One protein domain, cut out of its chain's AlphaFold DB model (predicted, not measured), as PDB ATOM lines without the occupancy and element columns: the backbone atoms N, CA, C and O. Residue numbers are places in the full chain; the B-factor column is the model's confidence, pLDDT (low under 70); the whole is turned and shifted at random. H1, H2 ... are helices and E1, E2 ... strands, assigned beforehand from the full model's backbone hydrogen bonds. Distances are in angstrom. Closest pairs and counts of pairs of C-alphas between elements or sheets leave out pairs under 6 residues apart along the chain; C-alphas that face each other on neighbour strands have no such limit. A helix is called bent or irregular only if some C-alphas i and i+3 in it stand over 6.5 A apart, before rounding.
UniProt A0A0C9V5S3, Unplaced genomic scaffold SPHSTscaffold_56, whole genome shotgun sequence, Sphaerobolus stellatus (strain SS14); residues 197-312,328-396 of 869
ATOM      1  N   PHE A 197      -1.079  29.251  -4.633       76.56
ATOM      2  CA  PHE A 197      -1.942  28.463  -3.750       76.56
ATOM      3  C   PHE A 197      -1.977  29.015  -2.325       76.56
ATOM      4  O   PHE A 197      -1.078  29.705  -1.852       76.56
ATOM      5  N   HIS A 198      -3.049  28.719  -1.597       81.12
ATOM      6  CA  HIS A 198      -3.245  29.269  -0.258       81.12
ATOM      7  C   HIS A 198      -2.617  28.372   0.804       81.12
ATOM      8  O   HIS A 198      -2.972  27.200   0.921       81.12
ATOM      9  N   GLU A 199      -1.705  28.930   1.604       86.00
ATOM     10  CA  GLU A 199      -1.167  28.229   2.768       86.00
ATOM     11  C   GLU A 199      -2.202  28.234   3.905       86.00
ATOM     12  O   GLU A 199      -2.514  29.279   4.481       86.00
ATOM     13  N   LEU A 200      -2.704  27.052   4.250       86.19
ATOM     14  CA  LEU A 200      -3.608  26.818   5.371       86.19
ATOM     15  C   LEU A 200      -2.814  26.397   6.607       86.19
ATOM     16  O   LEU A 200      -1.825  25.663   6.509       86.19
ATOM     17  N   LYS A 201      -3.237  26.849   7.793       87.38
ATOM     18  CA  LYS A 201      -2.600  26.423   9.043       87.38
ATOM     19  C   LYS A 201      -3.195  25.090   9.500       87.38
ATOM     20  O   LYS A 201      -4.369  24.833   9.256       87.38
ATOM     21  N   PRO A 202      -2.434  24.250  10.228       87.44
ATOM     22  CA  PRO A 202      -2.953  22.976  10.729       87.44
ATOM     23  C   PRO A 202      -4.248  23.110  11.539       87.44
ATOM     24  O   PRO A 202      -5.120  22.259  11.435       87.44
ATOM     25  N   GLY A 203      -4.405  24.199  12.303       85.44
ATOM     26  CA  GLY A 203      -5.627  24.471  13.071       85.44
ATOM     27  C   GLY A 203      -6.868  24.745  12.215       85.44
ATOM     28  O   GLY A 203      -7.985  24.598  12.703       85.44
ATOM     29  N   ASP A 204      -6.682  25.089  10.941       87.06
ATOM     30  CA  ASP A 204      -7.766  25.296   9.984       87.06
ATOM     31  C   ASP A 204      -8.237  23.979   9.348       87.06
ATOM     32  O   ASP A 204      -9.225  23.972   8.615       87.06
ATOM     33  N   ILE A 205      -7.547  22.860   9.601       92.00
ATOM     34  CA  ILE A 205      -7.789  21.569   8.956       92.00
ATOM     35  C   ILE A 205      -8.184  20.542  10.015       92.00
ATOM     36  O   ILE A 205      -7.364  20.079  10.804       92.00
ATOM     37  N   ASN A 206      -9.448  20.128  10.000       92.00
ATOM     38  CA  ASN A 206      -9.945  19.070  10.868       92.00
ATOM     39  C   ASN A 206     -10.077  17.758  10.083       92.00
ATOM     40  O   ASN A 206     -11.075  17.551   9.388       92.00
ATOM     41  N   LEU A 207      -9.065  16.891  10.185       91.00
ATOM     42  CA  LEU A 207      -9.086  15.547   9.600       91.00
ATOM     43  C   LEU A 207     -10.130  14.675  10.311       91.00
ATOM     44  O   LEU A 207     -10.153  14.604  11.536       91.00
ATOM     45  N   GLN A 208     -10.979  13.992   9.545       91.31
ATOM     46  CA  GLN A 208     -12.064  13.168  10.080       91.31
ATOM     47  C   GLN A 208     -11.798  11.677   9.887       91.31
ATOM     48  O   GLN A 208     -11.427  10.978  10.826       91.31
ATOM     49  N   ALA A 209     -12.021  11.175   8.673       90.38
ATOM     50  CA  ALA A 209     -11.950   9.756   8.356       90.38
ATOM     51  C   ALA A 209     -10.972   9.529   7.209       90.38
ATOM     52  O   ALA A 209     -11.031  10.226   6.199       90.38
ATOM     53  N   GLU A 210     -10.091   8.542   7.363       89.50
ATOM     54  CA  GLU A 210      -9.185   8.122   6.296       89.50
ATOM     55  C   GLU A 210      -9.974   7.489   5.145       89.50
ATOM     56  O   GLU A 210     -10.830   6.616   5.345       89.50
ATOM     57  N   ILE A 211      -9.664   7.919   3.929       85.88
ATOM     58  CA  ILE A 211     -10.206   7.376   2.695       85.88
ATOM     59  C   ILE A 211      -9.466   6.074   2.403       85.88
ATOM     60  O   ILE A 211      -8.320   6.050   1.963       85.88
ATOM     61  N   LYS A 212     -10.143   4.951   2.643       77.94
ATOM     62  CA  LYS A 212      -9.588   3.634   2.332       77.94
ATOM     63  C   LYS A 212      -9.719   3.347   0.842       77.94
ATOM     64  O   LYS A 212     -10.825   3.149   0.336       77.94
ATOM     65  N   HIS A 213      -8.591   3.247   0.152       64.94
ATOM     66  CA  HIS A 213      -8.553   2.697  -1.198       64.94
ATOM     67  C   HIS A 213      -8.698   1.171  -1.141       64.94
ATOM     68  O   HIS A 213      -8.133   0.505  -0.273       64.94
ATOM     69  N   ASN A 214      -9.449   0.588  -2.077       54.84
ATOM     70  CA  ASN A 214      -9.431  -0.862  -2.239       54.84
ATOM     71  C   ASN A 214      -8.022  -1.282  -2.689       54.84
ATOM     72  O   ASN A 214      -7.570  -0.887  -3.763       54.84
ATOM     73  N   ASN A 215      -7.365  -2.130  -1.892       43.00
ATOM     74  CA  ASN A 215      -6.005  -2.659  -2.097       43.00
ATOM     75  C   ASN A 215      -5.764  -3.370  -3.450       43.00
ATOM     76  O   ASN A 215      -4.657  -3.829  -3.704       43.00
ATOM     77  N   SER A 216      -6.766  -3.482  -4.326       42.38
ATOM     78  CA  SER A 216      -6.624  -4.041  -5.674       42.38
ATOM     79  C   SER A 216      -5.928  -3.108  -6.668       42.38
ATOM     80  O   SER A 216      -5.587  -3.568  -7.752       42.38
ATOM     81  N   ILE A 217      -5.752  -1.821  -6.340       43.28
ATOM     82  CA  ILE A 217      -5.034  -0.841  -7.181       43.28
ATOM     83  C   ILE A 217      -3.508  -1.016  -7.065       43.28
ATOM     84  O   ILE A 217      -2.768  -0.613  -7.957       43.28
ATOM     85  N   LEU A 218      -3.028  -1.658  -5.997       41.81
ATOM     86  CA  LEU A 218      -1.600  -1.827  -5.747       41.81
ATOM     87  C   LEU A 218      -1.083  -3.091  -6.438       41.81
ATOM     88  O   LEU A 218      -1.615  -4.194  -6.275       41.81
ATOM     89  N   SER A 219      -0.030  -2.917  -7.231       37.53
ATOM     90  CA  SER A 219       0.666  -4.010  -7.891       37.53
ATOM     91  C   SER A 219       1.205  -5.014  -6.857       37.53
ATOM     92  O   SER A 219       1.746  -4.658  -5.814       37.53
ATOM     93  N   VAL A 220       1.095  -6.314  -7.154       36.94
ATOM     94  CA  VAL A 220       1.698  -7.383  -6.326       36.94
ATOM     95  C   VAL A 220       3.233  -7.297  -6.334       36.94
ATOM     96  O   VAL A 220       3.877  -7.884  -5.470       36.94
ATOM     97  N   ARG A 221       3.838  -6.554  -7.277       38.69
ATOM     98  CA  ARG A 221       5.296  -6.528  -7.445       38.69
ATOM     99  C   ARG A 221       6.046  -5.761  -6.354       38.69
ATOM    100  O   ARG A 221       7.178  -6.144  -6.097       38.69
ATOM    101  N   ARG A 222       5.449  -4.790  -5.649       41.47
ATOM    102  CA  ARG A 222       5.992  -4.225  -4.392       41.47
ATOM    103  C   ARG A 222       4.838  -3.691  -3.539       41.47
ATOM    104  O   ARG A 222       4.203  -2.718  -3.925       41.47
ATOM    105  N   ARG A 223       4.580  -4.280  -2.361       42.56
ATOM    106  CA  ARG A 223       3.714  -3.683  -1.316       42.56
ATOM    107  C   ARG A 223       4.403  -2.456  -0.704       42.56
ATOM    108  O   ARG A 223       4.769  -2.465   0.465       42.56
ATOM    109  N   MET A 224       4.642  -1.430  -1.501       49.03
ATOM    110  CA  MET A 224       5.068  -0.136  -0.994       49.03
ATOM    111  C   MET A 224       3.796   0.694  -0.770       49.03
ATOM    112  O   MET A 224       2.995   0.814  -1.702       49.03
ATOM    113  N   PRO A 225       3.542   1.177   0.459       57.78
ATOM    114  CA  PRO A 225       2.403   2.044   0.733       57.78
ATOM    115  C   PRO A 225       2.478   3.300  -0.142       57.78
ATOM    116  O   PRO A 225       3.569   3.732  -0.516       57.78
ATOM    117  N   LEU A 226       1.315   3.870  -0.484       66.12
ATOM    118  CA  LEU A 226       1.267   5.173  -1.146       66.12
ATOM    119  C   LEU A 226       2.088   6.180  -0.323       66.12
ATOM    120  O   LEU A 226       2.052   6.119   0.909       66.12
ATOM    121  N   PRO A 227       2.794   7.121  -0.971       71.81
ATOM    122  CA  PRO A 227       3.579   8.129  -0.259       71.81
ATOM    123  C   PRO A 227       2.714   9.139   0.522       71.81
ATOM    124  O   PRO A 227       3.223  10.051   1.174       71.81
ATOM    125  N   PHE A 228       1.393   8.988   0.453       81.25
ATOM    126  CA  PHE A 228       0.416   9.825   1.116       81.25
ATOM    127  C   PHE A 228      -0.769   9.002   1.632       81.25
ATOM    128  O   PHE A 228      -1.052   7.902   1.151       81.25
ATOM    129  N   LYS A 229      -1.505   9.589   2.575       87.38
ATOM    130  CA  LYS A 229      -2.829   9.143   3.020       87.38
ATOM    131  C   LYS A 229      -3.863  10.211   2.703       87.38
ATOM    132  O   LYS A 229      -3.603  11.402   2.864       87.38
ATOM    133  N   GLU A 230      -5.041   9.790   2.267       90.19
ATOM    134  CA  GLU A 230      -6.152  10.696   1.978       90.19
ATOM    135  C   GLU A 230      -7.170  10.670   3.119       90.19
ATOM    136  O   GLU A 230      -7.485   9.616   3.667       90.19
ATOM    137  N   TYR A 231      -7.710  11.834   3.471       91.75
ATOM    138  CA  TYR A 231      -8.688  11.995   4.542       91.75
ATOM    139  C   TYR A 231      -9.857  12.855   4.079       91.75
ATOM    140  O   TYR A 231      -9.669  13.878   3.421       91.75
ATOM    141  N   HIS A 232     -11.062  12.487   4.502       92.75
ATOM    142  CA  HIS A 232     -12.179  13.419   4.579       92.75
ATOM    143  C   HIS A 232     -11.883  14.442   5.680       92.75
ATOM    144  O   HIS A 232     -11.475  14.057   6.780       92.75
ATOM    145  N   ALA A 233     -12.089  15.728   5.410       92.62
ATOM    146  CA  ALA A 233     -11.806  16.795   6.359       92.62
ATOM    147  C   ALA A 233     -12.840  17.928   6.312       92.62
ATOM    148  O   ALA A 233     -13.583  18.111   5.345       92.62
ATOM    149  N   LEU A 234     -12.868  18.708   7.392       91.81
ATOM    150  CA  LEU A 234     -13.474  20.034   7.411       91.81
ATOM    151  C   LEU A 234     -12.358  21.071   7.425       91.81
ATOM    152  O   LEU A 234     -11.604  21.153   8.394       91.81
ATOM    153  N   THR A 235     -12.269  21.869   6.368       89.75
ATOM    154  CA  THR A 235     -11.262  22.925   6.243       89.75
ATOM    155  C   THR A 235     -11.913  24.294   6.370       89.75
ATOM    156  O   THR A 235     -12.873  24.601   5.663       89.75
ATOM    157  N   SER A 236     -11.393  25.124   7.268       86.31
ATOM    158  CA  SER A 236     -11.742  26.536   7.375       86.31
ATOM    159  C   SER A 236     -10.892  27.336   6.390       86.31
ATOM    160  O   SER A 236      -9.680  27.430   6.539       86.31
ATOM    161  N   ALA A 237     -11.517  27.912   5.371       78.62
ATOM    162  CA  ALA A 237     -10.855  28.798   4.422       78.62
ATOM    163  C   ALA A 237     -11.743  30.022   4.191       78.62
ATOM    164  O   ALA A 237     -12.960  29.901   4.050       78.62
ATOM    165  N   ASN A 238     -11.158  31.222   4.191       69.94
ATOM    166  CA  ASN A 238     -11.885  32.484   3.984       69.94
ATOM    167  C   ASN A 238     -13.081  32.702   4.934       69.94
ATOM    168  O   ASN A 238     -14.089  33.302   4.557       69.94
ATOM    169  N   GLY A 239     -12.991  32.191   6.167       72.12
ATOM    170  CA  GLY A 239     -14.060  32.292   7.166       72.12
ATOM    171  C   GLY A 239     -15.269  31.383   6.909       72.12
ATOM    172  O   GLY A 239     -16.285  31.526   7.587       72.12
ATOM    173  N   MET A 240     -15.183  30.454   5.952       77.38
ATOM    174  CA  MET A 240     -16.188  29.421   5.705       77.38
ATOM    175  C   MET A 240     -15.599  28.029   5.933       77.38
ATOM    176  O   MET A 240     -14.420  27.788   5.691       77.38
ATOM    177  N   SER A 241     -16.438  27.100   6.392       85.25
ATOM    178  CA  SER A 241     -16.058  25.695   6.538       85.25
ATOM    179  C   SER A 241     -16.458  24.914   5.287       85.25
ATOM    180  O   SER A 241     -17.623  24.926   4.883       85.25
ATOM    181  N   HIS A 242     -15.487  24.237   4.686       85.38
ATOM    182  CA  HIS A 242     -15.635  23.414   3.493       85.38
ATOM    183  C   HIS A 242     -15.448  21.941   3.853       85.38
ATOM    184  O   HIS A 242     -14.560  21.601   4.633       85.38
ATOM    185  N   ARG A 243     -16.260  21.059   3.258       90.00
ATOM    186  CA  ARG A 243     -15.965  19.622   3.239       90.00
ATOM    187  C   ARG A 243     -14.973  19.347   2.122       90.00
ATOM    188  O   ARG A 243     -15.292  19.598   0.961       90.00
ATOM    189  N   THR A 244     -13.803  18.863   2.500       92.19
ATOM    190  CA  THR A 244     -12.625  18.757   1.643       92.19
ATOM    191  C   THR A 244     -12.015  17.368   1.744       92.19
ATOM    192  O   THR A 244     -12.229  16.634   2.712       92.19
ATOM    193  N   THR A 245     -11.207  17.026   0.750       93.44
ATOM    194  CA  THR A 245     -10.277  15.904   0.823       93.44
ATOM    195  C   THR A 245      -8.877  16.441   1.055       93.44
ATOM    196  O   THR A 245      -8.418  17.332   0.343       93.44
ATOM    197  N   VAL A 246      -8.197  15.897   2.057       91.81
ATOM    198  CA  VAL A 246      -6.836  16.279   2.429       91.81
ATOM    199  C   VAL A 246      -5.914  15.106   2.148       91.81
ATOM    200  O   VAL A 246      -6.081  14.031   2.721       91.81
ATOM    201  N   LYS A 247      -4.940  15.323   1.268       91.25
ATOM    202  CA  LYS A 247      -3.880  14.370   0.954       91.25
ATOM    203  C   LYS A 247      -2.650  14.726   1.785       91.25
ATOM    204  O   LYS A 247      -2.037  15.765   1.558       91.25
ATOM    205  N   VAL A 248      -2.329  13.893   2.771       90.06
ATOM    206  CA  VAL A 248      -1.225  14.078   3.723       90.06
ATOM    207  C   VAL A 248      -0.032  13.244   3.272       90.06
ATOM    208  O   VAL A 248      -0.157  12.027   3.170       90.06
ATOM    209  N   TYR A 249       1.112  13.876   3.020       86.94
ATOM    210  CA  TYR A 249       2.333  13.200   2.576       86.94
ATOM    211  C   TYR A 249       3.182  12.785   3.774       86.94
ATOM    212  O   TYR A 249       3.408  13.572   4.694       86.94
ATOM    213  N   GLU A 250       3.688  11.555   3.741       81.94
ATOM    214  CA  GLU A 250       4.505  10.976   4.806       81.94
ATOM    215  C   GLU A 250       5.858  10.504   4.244       81.94
ATOM    216  O   GLU A 250       5.960  10.041   3.113       81.94
ATOM    217  N   GLY A 251       6.923  10.600   5.045       78.38
ATOM    218  CA  GLY A 251       8.250  10.088   4.684       78.38
ATOM    219  C   GLY A 251       9.249  11.142   4.196       78.38
ATOM    220  O   GLY A 251       8.971  12.341   4.163       78.38
ATOM    221  N   LYS A 252      10.463  10.680   3.861       74.06
ATOM    222  CA  LYS A 252      11.634  11.539   3.590       74.06
ATOM    223  C   LYS A 252      11.500  12.394   2.321       74.06
ATOM    224  O   LYS A 252      12.091  13.463   2.262       74.06
ATOM    225  N   GLU A 253      10.709  11.947   1.348       73.94
ATOM    226  CA  GLU A 253      10.515  12.614   0.047       73.94
ATOM    227  C   GLU A 253       9.216  13.435  -0.032       73.94
ATOM    228  O   GLU A 253       8.921  14.057  -1.053       73.94
ATOM    229  N   SER A 254       8.451  13.484   1.061       78.19
ATOM    230  CA  SER A 254       7.118  14.097   1.130       78.19
ATOM    231  C   SER A 254       7.080  15.565   0.678       78.19
ATOM    232  O   SER A 254       6.134  15.986   0.013       78.19
ATOM    233  N   LYS A 255       8.131  16.347   0.973       77.88
ATOM    234  CA  LYS A 255       8.245  17.758   0.553       77.88
ATOM    235  C   LYS A 255       8.400  17.903  -0.960       77.88
ATOM    236  O   LYS A 255       7.794  18.798  -1.538       77.88
ATOM    237  N   GLU A 256       9.180  17.038  -1.605       78.12
ATOM    238  CA  GLU A 256       9.374  17.083  -3.060       78.12
ATOM    239  C   GLU A 256       8.138  16.573  -3.806       78.12
ATOM    240  O   GLU A 256       7.740  17.157  -4.812       78.12
ATOM    241  N   GLN A 257       7.460  15.559  -3.267       77.25
ATOM    242  CA  GLN A 257       6.205  15.048  -3.825       77.25
ATOM    243  C   GLN A 257       5.074  16.080  -3.749       77.25
ATOM    244  O   GLN A 257       4.367  16.278  -4.736       77.25
ATOM    245  N   LEU A 258       4.942  16.792  -2.622       82.56
ATOM    246  CA  LEU A 258       3.971  17.879  -2.488       82.56
ATOM    247  C   LEU A 258       4.231  19.000  -3.508       82.56
ATOM    248  O   LEU A 258       3.297  19.462  -4.160       82.56
ATOM    249  N   LYS A 259       5.494  19.414  -3.689       79.31
ATOM    250  CA  LYS A 259       5.857  20.424  -4.702       79.31
ATOM    251  C   LYS A 259       5.546  19.951  -6.117       79.31
ATOM    252  O   LYS A 259       4.999  20.711  -6.910       79.31
ATOM    253  N   ALA A 260       5.906  18.709  -6.437       77.81
ATOM    254  CA  ALA A 260       5.661  18.130  -7.750       77.81
ATOM    255  C   ALA A 260       4.160  18.083  -8.068       77.81
ATOM    256  O   ALA A 260       3.767  18.413  -9.185       77.81
ATOM    257  N   GLU A 261       3.316  17.747  -7.087       83.00
ATOM    258  CA  GLU A 261       1.867  17.736  -7.283       83.00
ATOM    259  C   GLU A 261       1.317  19.151  -7.494       83.00
ATOM    260  O   GLU A 261       0.582  19.373  -8.453       83.00
ATOM    261  N   LEU A 262       1.721  20.136  -6.685       82.75
ATOM    262  CA  LEU A 262       1.269  21.524  -6.859       82.75
ATOM    263  C   LEU A 262       1.668  22.113  -8.223       82.75
ATOM    264  O   LEU A 262       0.817  22.712  -8.877       82.75
ATOM    265  N   ARG A 263       2.895  21.857  -8.703       79.19
ATOM    266  CA  ARG A 263       3.358  22.261 -10.052       79.19
ATOM    267  C   ARG A 263       2.456  21.736 -11.165       79.19
ATOM    268  O   ARG A 263       2.148  22.434 -12.128       79.19
ATOM    269  N   ILE A 264       2.042  20.478 -11.042       79.06
ATOM    270  CA  ILE A 264       1.143  19.842 -12.003       79.06
ATOM    271  C   ILE A 264      -0.249  20.480 -11.913       79.06
ATOM    272  O   ILE A 264      -0.825  20.846 -12.936       79.06
ATOM    273  N   MET A 265      -0.778  20.645 -10.699       82.75
ATOM    274  CA  MET A 265      -2.141  21.134 -10.476       82.75
ATOM    275  C   MET A 265      -2.338  22.608 -10.853       82.75
ATOM    276  O   MET A 265      -3.445  22.981 -11.238       82.75
ATOM    277  N   GLU A 266      -1.289  23.433 -10.813       79.81
ATOM    278  CA  GLU A 266      -1.310  24.849 -11.225       79.81
ATOM    279  C   GLU A 266      -1.864  25.031 -12.650       79.81
ATOM    280  O   GLU A 266      -2.649  25.942 -12.931       79.81
ATOM    281  N   HIS A 267      -1.535  24.088 -13.532       79.75
ATOM    282  CA  HIS A 267      -1.850  24.133 -14.956       79.75
ATOM    283  C   HIS A 267      -3.187  23.457 -15.315       79.75
ATOM    284  O   HIS A 267      -3.638  23.553 -16.462       79.75
ATOM    285  N   LEU A 268      -3.836  22.776 -14.362       82.38
ATOM    286  CA  LEU A 268      -4.966  21.872 -14.602       82.38
ATOM    287  C   LEU A 268      -6.282  22.404 -14.020       82.38
ATOM    288  O   LEU A 268      -6.794  21.923 -13.006       82.38
ATOM    289  N   ARG A 269      -6.883  23.374 -14.715       85.19
ATOM    290  CA  ARG A 269      -8.193  23.944 -14.357       85.19
ATOM    291  C   ARG A 269      -9.300  23.365 -15.236       85.19
ATOM    292  O   ARG A 269      -9.500  23.813 -16.364       85.19
ATOM    293  N   HIS A 270     -10.037  22.385 -14.711       85.75
ATOM    294  CA  HIS A 270     -11.112  21.714 -15.447       85.75
ATOM    295  C   HIS A 270     -12.197  21.159 -14.504       85.75
ATOM    296  O   HIS A 270     -11.857  20.601 -13.463       85.75
ATOM    297  N   PRO A 271     -13.498  21.214 -14.861       86.56
ATOM    298  CA  PRO A 271     -14.588  20.719 -14.007       86.56
ATOM    299  C   PRO A 271     -14.509  19.221 -13.668       86.56
ATOM    300  O   PRO A 271     -15.079  18.802 -12.661       86.56
ATOM    301  N   ASN A 272     -13.823  18.417 -14.485       86.88
ATOM    302  CA  ASN A 272     -13.618  16.978 -14.260       86.88
ATOM    303  C   ASN A 272     -12.240  16.623 -13.685       86.88
ATOM    304  O   ASN A 272     -11.901  15.446 -13.627       86.88
ATOM    305  N   ILE A 273     -11.448  17.609 -13.262       87.81
ATOM    306  CA  ILE A 273     -10.164  17.407 -12.579       87.81
ATOM    307  C   ILE A 273     -10.292  17.996 -11.172       87.81
ATOM    308  O   ILE A 273     -10.923  19.041 -10.998       87.81
ATOM    309  N   THR A 274      -9.735  17.329 -10.163       89.69
ATOM    310  CA  THR A 274      -9.727  17.838  -8.785       89.69
ATOM    311  C   THR A 274      -9.093  19.229  -8.733       89.69
ATOM    312  O   THR A 274      -8.179  19.533  -9.487       89.69
ATOM    313  N   GLN A 275      -9.606  20.113  -7.879       89.06
ATOM    314  CA  GLN A 275      -9.100  21.485  -7.765       89.06
ATOM    315  C   GLN A 275      -8.552  21.714  -6.358       89.06
ATOM    316  O   GLN A 275      -9.189  21.337  -5.368       89.06
ATOM    317  N   VAL A 276      -7.368  22.318  -6.276       89.38
ATOM    318  CA  VAL A 276      -6.659  22.574  -5.017       89.38
ATOM    319  C   VAL A 276      -7.259  23.803  -4.332       89.38
ATOM    320  O   VAL A 276      -7.327  24.880  -4.918       89.38
ATOM    321  N   LEU A 277      -7.705  23.630  -3.088       87.12
ATOM    322  CA  LEU A 277      -8.119  24.707  -2.182       87.12
ATOM    323  C   LEU A 277      -6.904  25.411  -1.573       87.12
ATOM    324  O   LEU A 277      -6.908  26.627  -1.401       87.12
ATOM    325  N   GLY A 278      -5.879  24.640  -1.229       88.06
ATOM    326  CA  GLY A 278      -4.667  25.146  -0.607       88.06
ATOM    327  C   GLY A 278      -3.719  24.020  -0.227       88.06
ATOM    328  O   GLY A 278      -3.966  22.849  -0.520       88.06
ATOM    329  N   PHE A 279      -2.644  24.371   0.461       90.62
ATOM    330  CA  PHE A 279      -1.656  23.428   0.971       90.62
ATOM    331  C   PHE A 279      -1.302  23.753   2.425       90.62
ATOM    332  O   PHE A 279      -1.520  24.862   2.905       90.62
ATOM    333  N   CYS A 280      -0.739  22.785   3.138       89.19
ATOM    334  CA  CYS A 280      -0.193  22.959   4.477       89.19
ATOM    335  C   CYS A 280       1.265  22.501   4.474       89.19
ATOM    336  O   CYS A 280       1.556  21.367   4.102       89.19
ATOM    337  N   LYS A 281       2.183  23.381   4.892       86.56
ATOM    338  CA  LYS A 281       3.636  23.118   4.938       86.56
ATOM    339  C   LYS A 281       4.157  22.711   6.319       86.56
ATOM    340  O   LYS A 281       5.364  22.660   6.539       86.56
ATOM    341  N   SER A 282       3.259  22.490   7.277       83.31
ATOM    342  CA  SER A 282       3.647  22.144   8.644       83.31
ATOM    343  C   SER A 282       4.367  20.801   8.678       83.31
ATOM    344  O   SER A 282       3.896  19.835   8.085       83.31
ATOM    345  N   GLN A 283       5.453  20.708   9.448       75.62
ATOM    346  CA  GLN A 283       6.170  19.445   9.665       75.62
ATOM    347  C   GLN A 283       5.279  18.341  10.264       75.62
ATOM    348  O   GLN A 283       5.565  17.163  10.090       75.62
ATOM    349  N   HIS A 284       4.197  18.715  10.957       80.06
ATOM    350  CA  HIS A 284       3.251  17.776  11.567       80.06
ATOM    351  C   HIS A 284       2.049  17.448  10.669       80.06
ATOM    352  O   HIS A 284       1.291  16.534  10.981       80.06
ATOM    353  N   LEU A 285       1.851  18.203   9.587       85.56
ATOM    354  CA  LEU A 285       0.746  18.029   8.649       85.56
ATOM    355  C   LEU A 285       1.147  18.610   7.290       85.56
ATOM    356  O   LEU A 285       0.755  19.722   6.941       85.56
ATOM    357  N   LEU A 286       1.966  17.875   6.544       89.50
ATOM    358  CA  LEU A 286       2.363  18.267   5.198       89.50
ATOM    359  C   LEU A 286       1.305  17.761   4.213       89.50
ATOM    360  O   LEU A 286       1.161  16.551   4.045       89.50
ATOM    361  N   ALA A 287       0.516  18.656   3.614       90.75
ATOM    362  CA  ALA A 287      -0.684  18.236   2.891       90.75
ATOM    363  C   ALA A 287      -1.104  19.144   1.732       90.75
ATOM    364  O   ALA A 287      -0.906  20.357   1.775       90.75
ATOM    365  N   VAL A 288      -1.775  18.553   0.743       91.06
ATOM    366  CA  VAL A 288      -2.562  19.250  -0.286       91.06
ATOM    367  C   VAL A 288      -4.043  19.090   0.051       91.06
ATOM    368  O   VAL A 288      -4.499  18.001   0.402       91.06
ATOM    369  N   ILE A 289      -4.802  20.182  -0.019       91.69
ATOM    370  CA  ILE A 289      -6.225  20.226   0.313       91.69
ATOM    371  C   ILE A 289      -7.014  20.480  -0.971       91.69
ATOM    372  O   ILE A 289      -6.781  21.475  -1.653       91.69
ATOM    373  N   PHE A 290      -7.981  19.620  -1.278       91.38
ATOM    374  CA  PHE A 290      -8.877  19.757  -2.426       91.38
ATOM    375  C   PHE A 290     -10.224  20.364  -2.019       91.38
ATOM    376  O   PHE A 290     -10.726  20.102  -0.929       91.38
ATOM    377  N   TYR A 291     -10.842  21.141  -2.914       87.12
ATOM    378  CA  TYR A 291     -12.142  21.797  -2.679       87.12
ATOM    379  C   TYR A 291     -13.309  20.834  -2.415       87.12
ATOM    380  O   TYR A 291     -14.346  21.248  -1.898       87.12
ATOM    381  N   GLU A 292     -13.173  19.576  -2.822       86.31
ATOM    382  CA  GLU A 292     -14.264  18.612  -2.853       86.31
ATOM    383  C   GLU A 292     -14.046  17.472  -1.865       86.31
ATOM    384  O   GLU A 292     -12.911  17.105  -1.572       86.31
ATOM    385  N   ASP A 293     -15.152  16.901  -1.387       88.38
ATOM    386  CA  ASP A 293     -15.180  15.696  -0.559       88.38
ATOM    387  C   ASP A 293     -15.191  14.463  -1.471       88.38
ATOM    388  O   ASP A 293     -16.243  13.926  -1.835       88.38
ATOM    389  N   LEU A 294     -14.001  14.084  -1.927       88.31
ATOM    390  CA  LEU A 294     -13.784  13.060  -2.936       88.31
ATOM    391  C   LEU A 294     -14.103  11.666  -2.397       88.31
ATOM    392  O   LEU A 294     -13.651  11.261  -1.326       88.31
ATOM    393  N   ARG A 295     -14.849  10.887  -3.184       86.56
ATOM    394  CA  ARG A 295     -15.185   9.492  -2.863       86.56
ATOM    395  C   ARG A 295     -14.618   8.560  -3.929       86.56
ATOM    396  O   ARG A 295     -15.046   8.670  -5.078       86.56
ATOM    397  N   PRO A 296     -13.699   7.637  -3.595       80.62
ATOM    398  CA  PRO A 296     -13.089   6.756  -4.585       80.62
ATOM    399  C   PRO A 296     -14.126   5.947  -5.367       80.62
ATOM    400  O   PRO A 296     -15.034   5.338  -4.791       80.62
ATOM    401  N   VAL A 297     -13.966   5.896  -6.689       75.12
ATOM    402  CA  VAL A 297     -14.775   5.027  -7.543       75.12
ATOM    403  C   VAL A 297     -14.275   3.591  -7.422       75.12
ATOM    404  O   VAL A 297     -13.080   3.312  -7.517       75.12
ATOM    405  N   LYS A 298     -15.201   2.644  -7.241       68.00
ATOM    406  CA  LYS A 298     -14.857   1.219  -7.256       68.00
ATOM    407  C   LYS A 298     -14.462   0.794  -8.673       68.00
ATOM    408  O   LYS A 298     -15.292   0.802  -9.580       68.00
ATOM    409  N   VAL A 299     -13.210   0.379  -8.836       61.28
ATOM    410  CA  VAL A 299     -12.691  -0.247 -10.059       61.28
ATOM    411  C   VAL A 299     -12.816  -1.770  -9.976       61.28
ATOM    412  O   VAL A 299     -12.773  -2.349  -8.890       61.28
ATOM    413  N   ALA A 300     -13.010  -2.430 -11.117       55.81
ATOM    414  CA  ALA A 300     -13.303  -3.862 -11.195       55.81
ATOM    415  C   ALA A 300     -12.065  -4.758 -11.212       55.81
ATOM    416  O   ALA A 300     -12.173  -5.956 -10.952       55.81
ATOM    417  N   ASN A 301     -10.895  -4.216 -11.551       52.81
ATOM    418  CA  ASN A 301      -9.655  -4.978 -11.604       52.81
ATOM    419  C   ASN A 301      -8.426  -4.107 -11.293       52.81
ATOM    420  O   ASN A 301      -8.522  -2.893 -11.114       52.81
ATOM    421  N   ARG A 302      -7.260  -4.765 -11.270       46.56
ATOM    422  CA  ARG A 302      -5.933  -4.178 -11.016       46.56
ATOM    423  C   ARG A 302      -5.458  -3.134 -12.036       46.56
ATOM    424  O   ARG A 302      -4.406  -2.546 -11.839       46.56
ATOM    425  N   TYR A 303      -6.211  -2.932 -13.113       47.16
ATOM    426  CA  TYR A 303      -5.891  -2.022 -14.217       47.16
ATOM    427  C   TYR A 303      -6.802  -0.787 -14.233       47.16
ATOM    428  O   TYR A 303      -6.909  -0.080 -15.227       47.16
ATOM    429  N   GLY A 304      -7.545  -0.557 -13.144       52.72
ATOM    430  CA  GLY A 304      -8.468   0.571 -13.047       52.72
ATOM    431  C   GLY A 304      -9.727   0.432 -13.908       52.72
ATOM    432  O   GLY A 304     -10.496   1.385 -13.994       52.72
ATOM    433  N   ARG A 305      -9.992  -0.743 -14.508       59.31
ATOM    434  CA  ARG A 305     -11.140  -0.926 -15.408       59.31
ATOM    435  C   ARG A 305     -12.445  -0.649 -14.670       59.31
ATOM    436  O   ARG A 305     -12.747  -1.299 -13.665       59.31
ATOM    437  N   LEU A 306     -13.236   0.298 -15.172       63.59
ATOM    438  CA  LEU A 306     -14.586   0.538 -14.663       63.59
ATOM    439  C   LEU A 306     -15.444  -0.712 -14.874       63.59
ATOM    440  O   LEU A 306     -15.349  -1.376 -15.901       63.59
ATOM    441  N   ASP A 307     -16.309  -1.021 -13.908       65.50
ATOM    442  CA  ASP A 307     -17.004  -2.314 -13.859       65.50
ATOM    443  C   ASP A 307     -17.795  -2.727 -15.114       65.50
ATOM    444  O   ASP A 307     -17.872  -3.903 -15.355       65.50
ATOM    445  N   SER A 308     -18.252  -1.906 -16.050       65.38
ATOM    446  CA  SER A 308     -18.986  -2.336 -17.269       65.38
ATOM    447  C   SER A 308     -20.243  -3.212 -17.080       65.38
ATOM    448  O   SER A 308     -21.055  -3.232 -17.993       65.38
ATOM    449  N   THR A 309     -20.485  -3.900 -15.953       74.44
ATOM    450  CA  THR A 309     -21.737  -4.638 -15.742       74.44
ATOM    451  C   THR A 309     -22.913  -3.673 -15.645       74.44
ATOM    452  O   THR A 309     -22.822  -2.590 -15.055       74.44
ATOM    453  N   TRP A 310     -24.044  -4.049 -16.232       84.00
ATOM    454  CA  TRP A 310     -25.217  -3.187 -16.269       84.00
ATOM    455  C   TRP A 310     -26.498  -4.005 -16.178       84.00
ATOM    456  O   TRP A 310     -26.660  -5.063 -16.791       84.00
ATOM    457  N   LYS A 311     -27.416  -3.511 -15.344       84.50
ATOM    458  CA  LYS A 311     -28.703  -4.161 -15.053       84.50
ATOM    459  C   LYS A 311     -29.892  -3.212 -15.169       84.50
ATOM    460  O   LYS A 311     -31.009  -3.682 -15.387       84.50
ATOM    461  N   SER A 312     -29.644  -1.910 -15.048       87.75
ATOM    462  CA  SER A 312     -30.612  -0.825 -15.171       87.75
ATOM    463  C   SER A 312     -30.116   0.221 -16.168       87.75
ATOM    464  O   SER A 312     -28.922   0.284 -16.468       87.75
ATOM    465  N   ASP A 328     -12.956  13.856 -21.329       80.31
ATOM    466  CA  ASP A 328     -12.801  15.308 -21.391       80.31
ATOM    467  C   ASP A 328     -11.710  15.804 -20.430       80.31
ATOM    468  O   ASP A 328     -10.856  16.603 -20.820       80.31
ATOM    469  N   GLY A 329     -11.667  15.273 -19.202       81.44
ATOM    470  CA  GLY A 329     -10.596  15.577 -18.251       81.44
ATOM    471  C   GLY A 329      -9.220  15.107 -18.734       81.44
ATOM    472  O   GLY A 329      -8.248  15.851 -18.632       81.44
ATOM    473  N   VAL A 330      -9.138  13.912 -19.322       77.50
ATOM    474  CA  VAL A 330      -7.907  13.365 -19.907       77.50
ATOM    475  C   VAL A 330      -7.446  14.246 -21.071       77.50
ATOM    476  O   VAL A 330      -6.339  14.767 -21.031       77.50
ATOM    477  N   ARG A 331      -8.299  14.541 -22.057       78.50
ATOM    478  CA  ARG A 331      -7.952  15.437 -23.179       78.50
ATOM    479  C   ARG A 331      -7.428  16.794 -22.702       78.50
ATOM    480  O   ARG A 331      -6.497  17.337 -23.293       78.50
ATOM    481  N   HIS A 332      -7.992  17.334 -21.621       84.31
ATOM    482  CA  HIS A 332      -7.504  18.575 -21.026       84.31
ATOM    483  C   HIS A 332      -6.091  18.437 -20.437       84.31
ATOM    484  O   HIS A 332      -5.242  19.287 -20.704       84.31
ATOM    485  N   ILE A 333      -5.816  17.367 -19.679       79.31
ATOM    486  CA  ILE A 333      -4.470  17.081 -19.150       79.31
ATOM    487  C   ILE A 333      -3.476  16.912 -20.306       79.31
ATOM    488  O   ILE A 333      -2.418  17.527 -20.280       79.31
ATOM    489  N   GLN A 334      -3.853  16.173 -21.353       74.56
ATOM    490  CA  GLN A 334      -3.093  15.980 -22.599       74.56
ATOM    491  C   GLN A 334      -2.651  17.315 -23.207       74.56
ATOM    492  O   GLN A 334      -1.486  17.512 -23.547       74.56
ATOM    493  N   ALA A 335      -3.604  18.243 -23.330       79.31
ATOM    494  CA  ALA A 335      -3.389  19.538 -23.953       79.31
ATOM    495  C   ALA A 335      -2.519  20.471 -23.098       79.31
ATOM    496  O   ALA A 335      -1.804  21.309 -23.645       79.31
ATOM    497  N   LYS A 336      -2.592  20.358 -21.767       82.69
ATOM    498  CA  LYS A 336      -1.857  21.223 -20.829       82.69
ATOM    499  C   LYS A 336      -0.495  20.675 -20.425       82.69
ATOM    500  O   LYS A 336       0.411  21.462 -20.177       82.69
ATOM    501  N   LEU A 337      -0.343  19.356 -20.388       76.62
ATOM    502  CA  LEU A 337       0.861  18.648 -19.963       76.62
ATOM    503  C   LEU A 337       1.245  17.576 -21.001       76.62
ATOM    504  O   LEU A 337       1.236  16.382 -20.696       76.62
ATOM    505  N   PRO A 338       1.612  17.968 -22.236       67.75
ATOM    506  CA  PRO A 338       1.930  17.016 -23.303       67.75
ATOM    507  C   PRO A 338       3.144  16.131 -22.979       67.75
ATOM    508  O   PRO A 338       3.227  15.005 -23.454       67.75
ATOM    509  N   SER A 339       4.067  16.605 -22.132       60.94
ATOM    510  CA  SER A 339       5.228  15.849 -21.640       60.94
ATOM    511  C   SER A 339       4.894  14.821 -20.555       60.94
ATOM    512  O   SER A 339       5.766  14.053 -20.156       60.94
ATOM    513  N   PHE A 340       3.658  14.793 -20.056       61.00
ATOM    514  CA  PHE A 340       3.212  13.821 -19.059       61.00
ATOM    515  C   PHE A 340       2.862  12.467 -19.698       61.00
ATOM    516  O   PHE A 340       2.913  11.437 -19.025       61.00
ATOM    517  N   TRP A 341       2.551  12.448 -21.004       61.56
ATOM    518  CA  TRP A 341       2.118  11.254 -21.741       61.56
ATOM    519  C   TRP A 341       3.033  10.941 -22.918       61.56
ATOM    520  O   TRP A 341       3.403  11.816 -23.697       61.56
ATOM    521  N   ARG A 342       3.458   9.676 -23.025       42.34
ATOM    522  CA  ARG A 342       4.534   9.274 -23.947       42.34
ATOM    523  C   ARG A 342       4.095   9.276 -25.397       42.34
ATOM    524  O   ARG A 342       4.946   9.322 -26.277       42.34
ATOM    525  N   THR A 343       2.800   9.140 -25.651       41.31
ATOM    526  CA  THR A 343       2.175   9.163 -26.977       41.31
ATOM    527  C   THR A 343       0.680   8.917 -26.792       41.31
ATOM    528  O   THR A 343       0.294   8.079 -25.985       41.31
ATOM    529  N   GLU A 344      -0.172   9.552 -27.597       37.84
ATOM    530  CA  GLU A 344      -1.440   8.918 -27.963       37.84
ATOM    531  C   GLU A 344      -1.071   7.730 -28.860       37.84
ATOM    532  O   GLU A 344      -1.123   7.794 -30.087       37.84
ATOM    533  N   LYS A 345      -0.634   6.617 -28.264       35.56
ATOM    534  CA  LYS A 345      -0.874   5.356 -28.936       35.56
ATOM    535  C   LYS A 345      -2.362   5.138 -28.755       35.56
ATOM    536  O   LYS A 345      -2.795   4.466 -27.830       35.56
ATOM    537  N   ASN A 346      -3.139   5.626 -29.720       35.69
ATOM    538  CA  ASN A 346      -4.188   4.768 -30.235       35.69
ATOM    539  C   ASN A 346      -3.458   3.473 -30.617       35.69
ATOM    540  O   ASN A 346      -2.972   3.334 -31.741       35.69
ATOM    541  N   ARG A 347      -3.245   2.552 -29.665       32.62
ATOM    542  CA  ARG A 347      -2.937   1.182 -30.017       32.62
ATOM    543  C   ARG A 347      -4.225   0.731 -30.670       32.62
ATOM    544  O   ARG A 347      -5.085   0.144 -30.034       32.62
ATOM    545  N   TYR A 348      -4.295   0.944 -31.977       36.22
ATOM    546  CA  TYR A 348      -4.966   0.061 -32.911       36.22
ATOM    547  C   TYR A 348      -4.251  -1.304 -32.856       36.22
ATOM    548  O   TYR A 348      -3.743  -1.824 -33.846       36.22
ATOM    549  N   GLY A 349      -4.090  -1.852 -31.650       35.25
ATOM    550  CA  GLY A 349      -4.059  -3.275 -31.474       35.25
ATOM    551  C   GLY A 349      -5.494  -3.709 -31.748       35.25
ATOM    552  O   GLY A 349      -6.410  -3.063 -31.243       35.25
ATOM    553  N   PRO A 350      -5.709  -4.759 -32.537       38.06
ATOM    554  CA  PRO A 350      -7.033  -5.216 -32.949       38.06
ATOM    555  C   PRO A 350      -7.940  -5.664 -31.791       38.06
ATOM    556  O   PRO A 350      -8.938  -6.304 -32.062       38.06
ATOM    557  N   MET A 351      -7.640  -5.360 -30.520       38.09
ATOM    558  CA  MET A 351      -8.229  -6.026 -29.358       38.09
ATOM    559  C   MET A 351      -8.886  -5.136 -28.296       38.09
ATOM    560  O   MET A 351      -9.638  -5.709 -27.522       38.09
ATOM    561  N   ASN A 352      -8.679  -3.811 -28.205       38.50
ATOM    562  CA  ASN A 352      -9.378  -2.985 -27.197       38.50
ATOM    563  C   ASN A 352      -9.408  -1.480 -27.545       38.50
ATOM    564  O   ASN A 352      -8.363  -0.879 -27.774       38.50
ATOM    565  N   PHE A 353     -10.585  -0.847 -27.471       41.25
ATOM    566  CA  PHE A 353     -10.747   0.616 -27.380       41.25
ATOM    567  C   PHE A 353     -10.654   1.071 -25.919       41.25
ATOM    568  O   PHE A 353     -11.623   1.561 -25.337       41.25
ATOM    569  N   ASP A 354      -9.491   0.869 -25.318       47.44
ATOM    570  CA  ASP A 354      -9.202   1.374 -23.983       47.44
ATOM    571  C   ASP A 354      -8.693   2.822 -24.117       47.44
ATOM    572  O   ASP A 354      -7.927   3.127 -25.033       47.44
ATOM    573  N   ILE A 355      -9.081   3.740 -23.217       48.22
ATOM    574  CA  ILE A 355      -8.287   4.973 -23.029       48.22
ATOM    575  C   ILE A 355      -6.974   4.539 -22.383       48.22
ATOM    576  O   ILE A 355      -6.872   4.578 -21.164       48.22
ATOM    577  N   ASP A 356      -6.023   4.070 -23.184       46.41
ATOM    578  CA  ASP A 356      -4.712   3.621 -22.728       46.41
ATOM    579  C   ASP A 356      -3.845   4.859 -22.457       46.41
ATOM    580  O   ASP A 356      -3.412   5.558 -23.376       46.41
ATOM    581  N   ILE A 357      -3.678   5.210 -21.181       52.31
ATOM    582  CA  ILE A 357      -2.860   6.360 -20.773       52.31
ATOM    583  C   ILE A 357      -1.445   5.854 -20.493       52.31
ATOM    584  O   ILE A 357      -1.116   5.534 -19.355       52.31
ATOM    585  N   ASP A 358      -0.623   5.782 -21.543       44.28
ATOM    586  CA  ASP A 358       0.808   5.465 -21.452       44.28
ATOM    587  C   ASP A 358       1.579   6.694 -20.897       44.28
ATOM    588  O   ASP A 358       1.735   7.726 -21.567       44.28
ATOM    589  N   TYR A 359       2.092   6.599 -19.666       50.72
ATOM    590  CA  TYR A 359       2.881   7.661 -19.019       50.72
ATOM    591  C   TYR A 359       4.289   7.803 -19.635       50.72
ATOM    592  O   TYR A 359       4.899   6.817 -20.060       50.72
ATOM    593  N   THR A 360       4.839   9.027 -19.697       43.56
ATOM    594  CA  THR A 360       6.196   9.280 -20.246       43.56
ATOM    595  C   THR A 360       7.309   8.562 -19.491       43.56
ATOM    596  O   THR A 360       8.297   8.146 -20.107       43.56
ATOM    597  N   GLU A 361       7.121   8.381 -18.188       52.38
ATOM    598  CA  GLU A 361       7.990   7.630 -17.288       52.38
ATOM    599  C   GLU A 361       7.115   6.631 -16.507       52.38
ATOM    600  O   GLU A 361       6.315   7.059 -15.670       52.38
ATOM    601  N   PRO A 362       7.194   5.317 -16.811       43.69
ATOM    602  CA  PRO A 362       6.448   4.279 -16.098       43.69
ATOM    603  C   PRO A 362       6.668   4.387 -14.588       43.69
ATOM    604  O   PRO A 362       7.811   4.493 -14.145       43.69
ATOM    605  N   GLY A 363       5.578   4.380 -13.817       48.00
ATOM    606  CA  GLY A 363       5.629   4.509 -12.363       48.00
ATOM    607  C   GLY A 363       6.174   5.855 -11.884       48.00
ATOM    608  O   GLY A 363       7.151   5.870 -11.163       48.00
ATOM    609  N   LYS A 364       5.584   6.988 -12.280       55.09
ATOM    610  CA  LYS A 364       5.737   8.256 -11.528       55.09
ATOM    611  C   LYS A 364       4.425   8.982 -11.276       55.09
ATOM    612  O   LYS A 364       4.325   9.764 -10.332       55.09
ATOM    613  N   ALA A 365       3.402   8.718 -12.085       60.06
ATOM    614  CA  ALA A 365       2.078   9.281 -11.903       60.06
ATOM    615  C   ALA A 365       0.981   8.294 -12.306       60.06
ATOM    616  O   ALA A 365       1.127   7.547 -13.265       60.06
ATOM    617  N   GLN A 366      -0.135   8.335 -11.588       67.88
ATOM    618  CA  GLN A 366      -1.341   7.551 -11.815       67.88
ATOM    619  C   GLN A 366      -2.566   8.475 -11.773       67.88
ATOM    620  O   GLN A 366      -2.555   9.501 -11.097       67.88
ATOM    621  N   LEU A 367      -3.651   8.120 -12.468       72.62
ATOM    622  CA  LEU A 367      -4.939   8.795 -12.295       72.62
ATOM    623  C   LEU A 367      -5.779   8.124 -11.200       72.62
ATOM    624  O   LEU A 367      -6.096   6.936 -11.277       72.62
ATOM    625  N   GLY A 368      -6.183   8.904 -10.203       75.25
ATOM    626  CA  GLY A 368      -7.223   8.544  -9.248       75.25
ATOM    627  C   GLY A 368      -8.585   9.036  -9.733       75.25
ATOM    628  O   GLY A 368      -8.706  10.160 -10.214       75.25
ATOM    629  N   ILE A 369      -9.623   8.208  -9.610       78.75
ATOM    630  CA  ILE A 369     -10.982   8.551 -10.053       78.75
ATOM    631  C   ILE A 369     -11.914   8.588  -8.855       78.75
ATOM    632  O   ILE A 369     -12.062   7.602  -8.126       78.75
ATOM    633  N   TYR A 370     -12.583   9.724  -8.699       82.00
ATOM    634  CA  TYR A 370     -13.428  10.020  -7.557       82.00
ATOM    635  C   TYR A 370     -14.781  10.558  -8.009       82.00
ATOM    636  O   TYR A 370     -14.898  11.178  -9.064       82.00
ATOM    637  N   PHE A 371     -15.802  10.357  -7.184       83.06
ATOM    638  CA  PHE A 371     -17.001  11.182  -7.211       83.06
ATOM    639  C   PHE A 371     -16.754  12.453  -6.401       83.06
ATOM    640  O   PHE A 371     -16.323  12.371  -5.249       83.06
ATOM    641  N   GLY A 372     -17.044  13.601  -7.008       84.25
ATOM    642  CA  GLY A 372     -17.098  14.893  -6.336       84.25
ATOM    643  C   GLY A 372     -18.417  15.115  -5.591       84.25
ATOM    644  O   GLY A 372     -19.349  14.309  -5.654       84.25
ATOM    645  N   ASN A 373     -18.519  16.262  -4.919       82.06
ATOM    646  CA  ASN A 373     -19.729  16.688  -4.197       82.06
ATOM    647  C   ASN A 373     -20.964  16.851  -5.103       82.06
ATOM    648  O   ASN A 373     -22.099  16.762  -4.640       82.06
ATOM    649  N   ASP A 374     -20.733  17.098  -6.388       80.12
ATOM    650  CA  ASP A 374     -21.734  17.256  -7.442       80.12
ATOM    651  C   ASP A 374     -22.141  15.917  -8.092       80.12
ATOM    652  O   ASP A 374     -22.843  15.916  -9.103       80.12
ATOM    653  N   ASN A 375     -21.689  14.782  -7.537       75.75
ATOM    654  CA  ASN A 375     -21.790  13.439  -8.119       75.75
ATOM    655  C   ASN A 375     -21.150  13.307  -9.514       75.75
ATOM    656  O   ASN A 375     -21.384  12.314 -10.207       75.75
ATOM    657  N   ARG A 376     -20.321  14.265  -9.945       79.38
ATOM    658  CA  ARG A 376     -19.547  14.144 -11.182       79.38
ATOM    659  C   ARG A 376     -18.227  13.447 -10.911       79.38
ATOM    660  O   ARG A 376     -17.715  13.438  -9.794       79.38
ATOM    661  N   ILE A 377     -17.665  12.873 -11.969       82.69
ATOM    662  CA  ILE A 377     -16.323  12.308 -11.904       82.69
ATOM    663  C   ILE A 377     -15.285  13.418 -11.834       82.69
ATOM    664  O   ILE A 377     -15.345  14.388 -12.598       82.69
ATOM    665  N   LYS A 378     -14.323  13.203 -10.940       86.19
ATOM    666  CA  LYS A 378     -13.122  13.999 -10.748       86.19
ATOM    667  C   LYS A 378     -11.905  13.107 -10.910       86.19
ATOM    668  O   LYS A 378     -11.803  12.051 -10.281       86.19
ATOM    669  N   ILE A 379     -10.999  13.549 -11.763       84.81
ATOM    670  CA  ILE A 379      -9.692  12.948 -11.975       84.81
ATOM    671  C   ILE A 379      -8.709  13.649 -11.042       84.81
ATOM    672  O   ILE A 379      -8.589  14.870 -11.082       84.81
ATOM    673  N   SER A 380      -8.017  12.879 -10.214       82.62
ATOM    674  CA  SER A 380      -6.878  13.334  -9.417       82.62
ATOM    675  C   SER A 380      -5.599  12.742  -9.989       82.62
ATOM    676  O   SER A 380      -5.617  11.623 -10.502       82.62
ATOM    677  N   ILE A 381      -4.485  13.455  -9.874       78.00
ATOM    678  CA  ILE A 381      -3.165  12.926 -10.220       78.00
ATOM    679  C   ILE A 381      -2.513  12.413  -8.934       78.00
ATOM    680  O   ILE A 381      -2.473  13.093  -7.910       78.00
ATOM    681  N   LEU A 382      -2.052  11.171  -8.970       72.50
ATOM    682  CA  LEU A 382      -1.417  10.473  -7.862       72.50
ATOM    683  C   LEU A 382       0.044  10.246  -8.239       72.50
ATOM    684  O   LEU A 382       0.327   9.423  -9.104       72.50
ATOM    685  N   LEU A 383       0.971  10.971  -7.620       68.44
ATOM    686  CA  LEU A 383       2.399  10.750  -7.848       68.44
ATOM    687  C   LEU A 383       2.845   9.496  -7.089       68.44
ATOM    688  O   LEU A 383       2.723   9.430  -5.865       68.44
ATOM    689  N   SER A 384       3.277   8.465  -7.814       60.72
ATOM    690  CA  SER A 384       3.620   7.162  -7.242       60.72
ATOM    691  C   SER A 384       4.562   6.376  -8.146       60.72
ATOM    692  O   SER A 384       4.292   6.215  -9.337       60.72
ATOM    693  N   ASP A 385       5.586   5.787  -7.523       55.19
ATOM    694  CA  ASP A 385       6.546   4.892  -8.175       55.19
ATOM    695  C   ASP A 385       6.049   3.443  -8.345       55.19
ATOM    696  O   ASP A 385       6.794   2.545  -8.742       55.19
ATOM    697  N   THR A 386       4.795   3.167  -7.970       49.03
ATOM    698  CA  THR A 386       4.301   1.798  -7.724       49.03
ATOM    699  C   THR A 386       2.951   1.481  -8.377       49.03
ATOM    700  O   THR A 386       2.437   0.362  -8.217       49.03
ATOM    701  N   GLY A 387       2.386   2.437  -9.122       46.28
ATOM    702  CA  GLY A 387       1.111   2.307  -9.829       46.28
ATOM    703  C   GLY A 387       1.183   1.450 -11.105       46.28
ATOM    704  O   GLY A 387       2.269   1.205 -11.626       46.28
ATOM    705  N   PRO A 388       0.039   0.949 -11.610       47.50
ATOM    706  CA  PRO A 388      -0.031   0.313 -12.923       47.50
ATOM    707  C   PRO A 388       0.322   1.316 -14.030       47.50
ATOM    708  O   PRO A 388      -0.109   2.464 -13.981       47.50
ATOM    709  N   ASP A 389       1.041   0.852 -15.053       48.09
ATOM    710  CA  ASP A 389       1.507   1.689 -16.173       48.09
ATOM    711  C   ASP A 389       0.382   2.194 -17.092       48.09
ATOM    712  O   ASP A 389       0.650   2.948 -18.022       48.09
ATOM    713  N   PHE A 390      -0.864   1.774 -16.847       50.72
ATOM    714  CA  PHE A 390      -2.016   2.110 -17.669       50.72
ATOM    715  C   PHE A 390      -3.312   2.171 -16.856       50.72
ATOM    716  O   PHE A 390      -3.511   1.450 -15.870       50.72
ATOM    717  N   PHE A 391      -4.219   3.031 -17.310       54.38
ATOM    718  CA  PHE A 391      -5.610   3.102 -16.880       54.38
ATOM    719  C   PHE A 391      -6.504   2.703 -18.059       54.38
ATOM    720  O   PHE A 391      -6.130   2.932 -19.198       54.38
ATOM    721  N   THR A 392      -7.681   2.129 -17.802       52.75
ATOM    722  CA  THR A 392      -8.626   1.736 -18.856       52.75
ATOM    723  C   THR A 392     -10.043   2.200 -18.513       52.75
ATOM    724  O   THR A 392     -10.707   1.625 -17.643       52.75
ATOM    725  N   ALA A 393     -10.558   3.212 -19.215       51.59
ATOM    726  CA  ALA A 393     -11.997   3.496 -19.231       51.59
ATOM    727  C   ALA A 393     -12.693   2.633 -20.290       51.59
ATOM    728  O   ALA A 393     -12.128   2.387 -21.347       51.59
ATOM    729  N   GLY A 394     -13.916   2.179 -19.987       50.69
ATOM    730  CA  GLY A 394     -14.654   1.240 -20.834       50.69
ATOM    731  C   GLY A 394     -14.924   1.740 -22.258       50.69
ATOM    732  O   GLY A 394     -15.051   2.939 -22.497       50.69
ATOM    733  N   ASN A 395     -15.067   0.774 -23.159       58.03
ATOM    734  CA  ASN A 395     -15.114   0.952 -24.604       58.03
ATOM    735  C   ASN A 395     -16.548   1.311 -24.993       58.03
ATOM    736  O   ASN A 395     -17.371   0.430 -25.226       58.03
ATOM    737  N   TYR A 396     -16.892   2.592 -24.996       56.88
ATOM    738  CA  TYR A 396     -18.118   3.032 -25.664       56.88
ATOM    739  C   TYR A 396     -17.809   3.184 -27.143       56.88
ATOM    740  O   TYR A 396     -16.691   3.566 -27.496       56.88
TER     741      TYR A 396
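This is residues 197 to 312 and 328 to 396 of the 869 residues of an uncharacterized protein of Sphaerobolus stellatus (strain SS14) (UniProt A0A0C9V5S3). A strongly twisted sheet of five strands, folded back on itself with E1 and E2 facing E5 and E4, makes one end of the domain, and H1 packs along E5. Beside H1 the hairpin of E6 and E7 lies in the middle, H2 comes near E7 with its residue Gly 329, and the loop of residues 337 to 364 reaches out to the far end. The printed part has 185 residues with two named helices and seven named strands, in the order E1 E2 E3 H1 E4 E5 H2 E6 E7; the class is mixed, with 75 residues in named elements, under half. The large sheet runs E1 E2 E3 E5 E4, antiparallel throughout. The whole is compact, with a radius of gyration of the C-alphas of 16.6 A and spans of 55 by 41 by 32 A.

Find C-alpha 205 at (-7.789, 21.569, 8.956), where E1, residues 205 to 210, begins. E2, residues 228 to 237, is 22.3 A long and bends by 77 degrees at residue 232; E3, residues 240 to 249, is 24.8 A long and bends by 70 degrees at residue 243. H1, residues 254 to 266, runs 18.4 A from C-alpha 254 at (7.118, 14.097, 1.130). Then come E4, residues 276 to 282, E5, residues 285 to 290, and H2, residues 328 to 336. E6, residues 365 to 371, is 19.7 A long, and E7, residues 377 to 383, ends at C-alpha 383, (2.399, 10.750, -7.848).

Begin at the folded sheet, one sheet bent into two leaves, with E3 as the hinge. E1, E2 and E3 form a meander, each strand the antiparallel neighbour of the one before: look for N 206 and O 234 at 2.9 A, and N 231 and O 246 at 2.8 A. Between E3 and E5, N 247 and O 288 are 2.8 A apart; in the hairpin E4 and E5, N 287 and O 280 are 2.9 A apart. E3, H1 and E4 make a split strand-helix-strand unit, two strands running the same way with E5 between them, and its crossover is right-handed. H1 is on the sheet at a height of 9.0 A, along the strands, at 17 degrees to E5 on the local plane; the closest C-alphas of H1 and E5 are those of Leu 258 and Val 288, 7.0 A. From H1 go to E7: the closest C-alphas are those of Gln 257 and Leu 383, 7.0 A. In the hairpin E6 and E7, N 368 and O 380 are 2.8 A apart. H2 is not on the large sheet; its closest C-alpha to E7 is Gly 329, 6.9 A from that of Ile 379. In H1 and H2 every O i to N i+4 pair is within hydrogen-bond range.

The C-alphas farthest apart are those of Gly 239 and Pro 350, 55.4 A. Residues 313 to 327 are not printed, and C-alphas 312 and 328 are 24.8 A apart across this cut. The links E1 to E2 and H2 to E6 are long. Low confidence, pLDDT under 70, covers 69 residues: 213 to 226, 238, 298 to 308, 338 to 366 and 383 to 396.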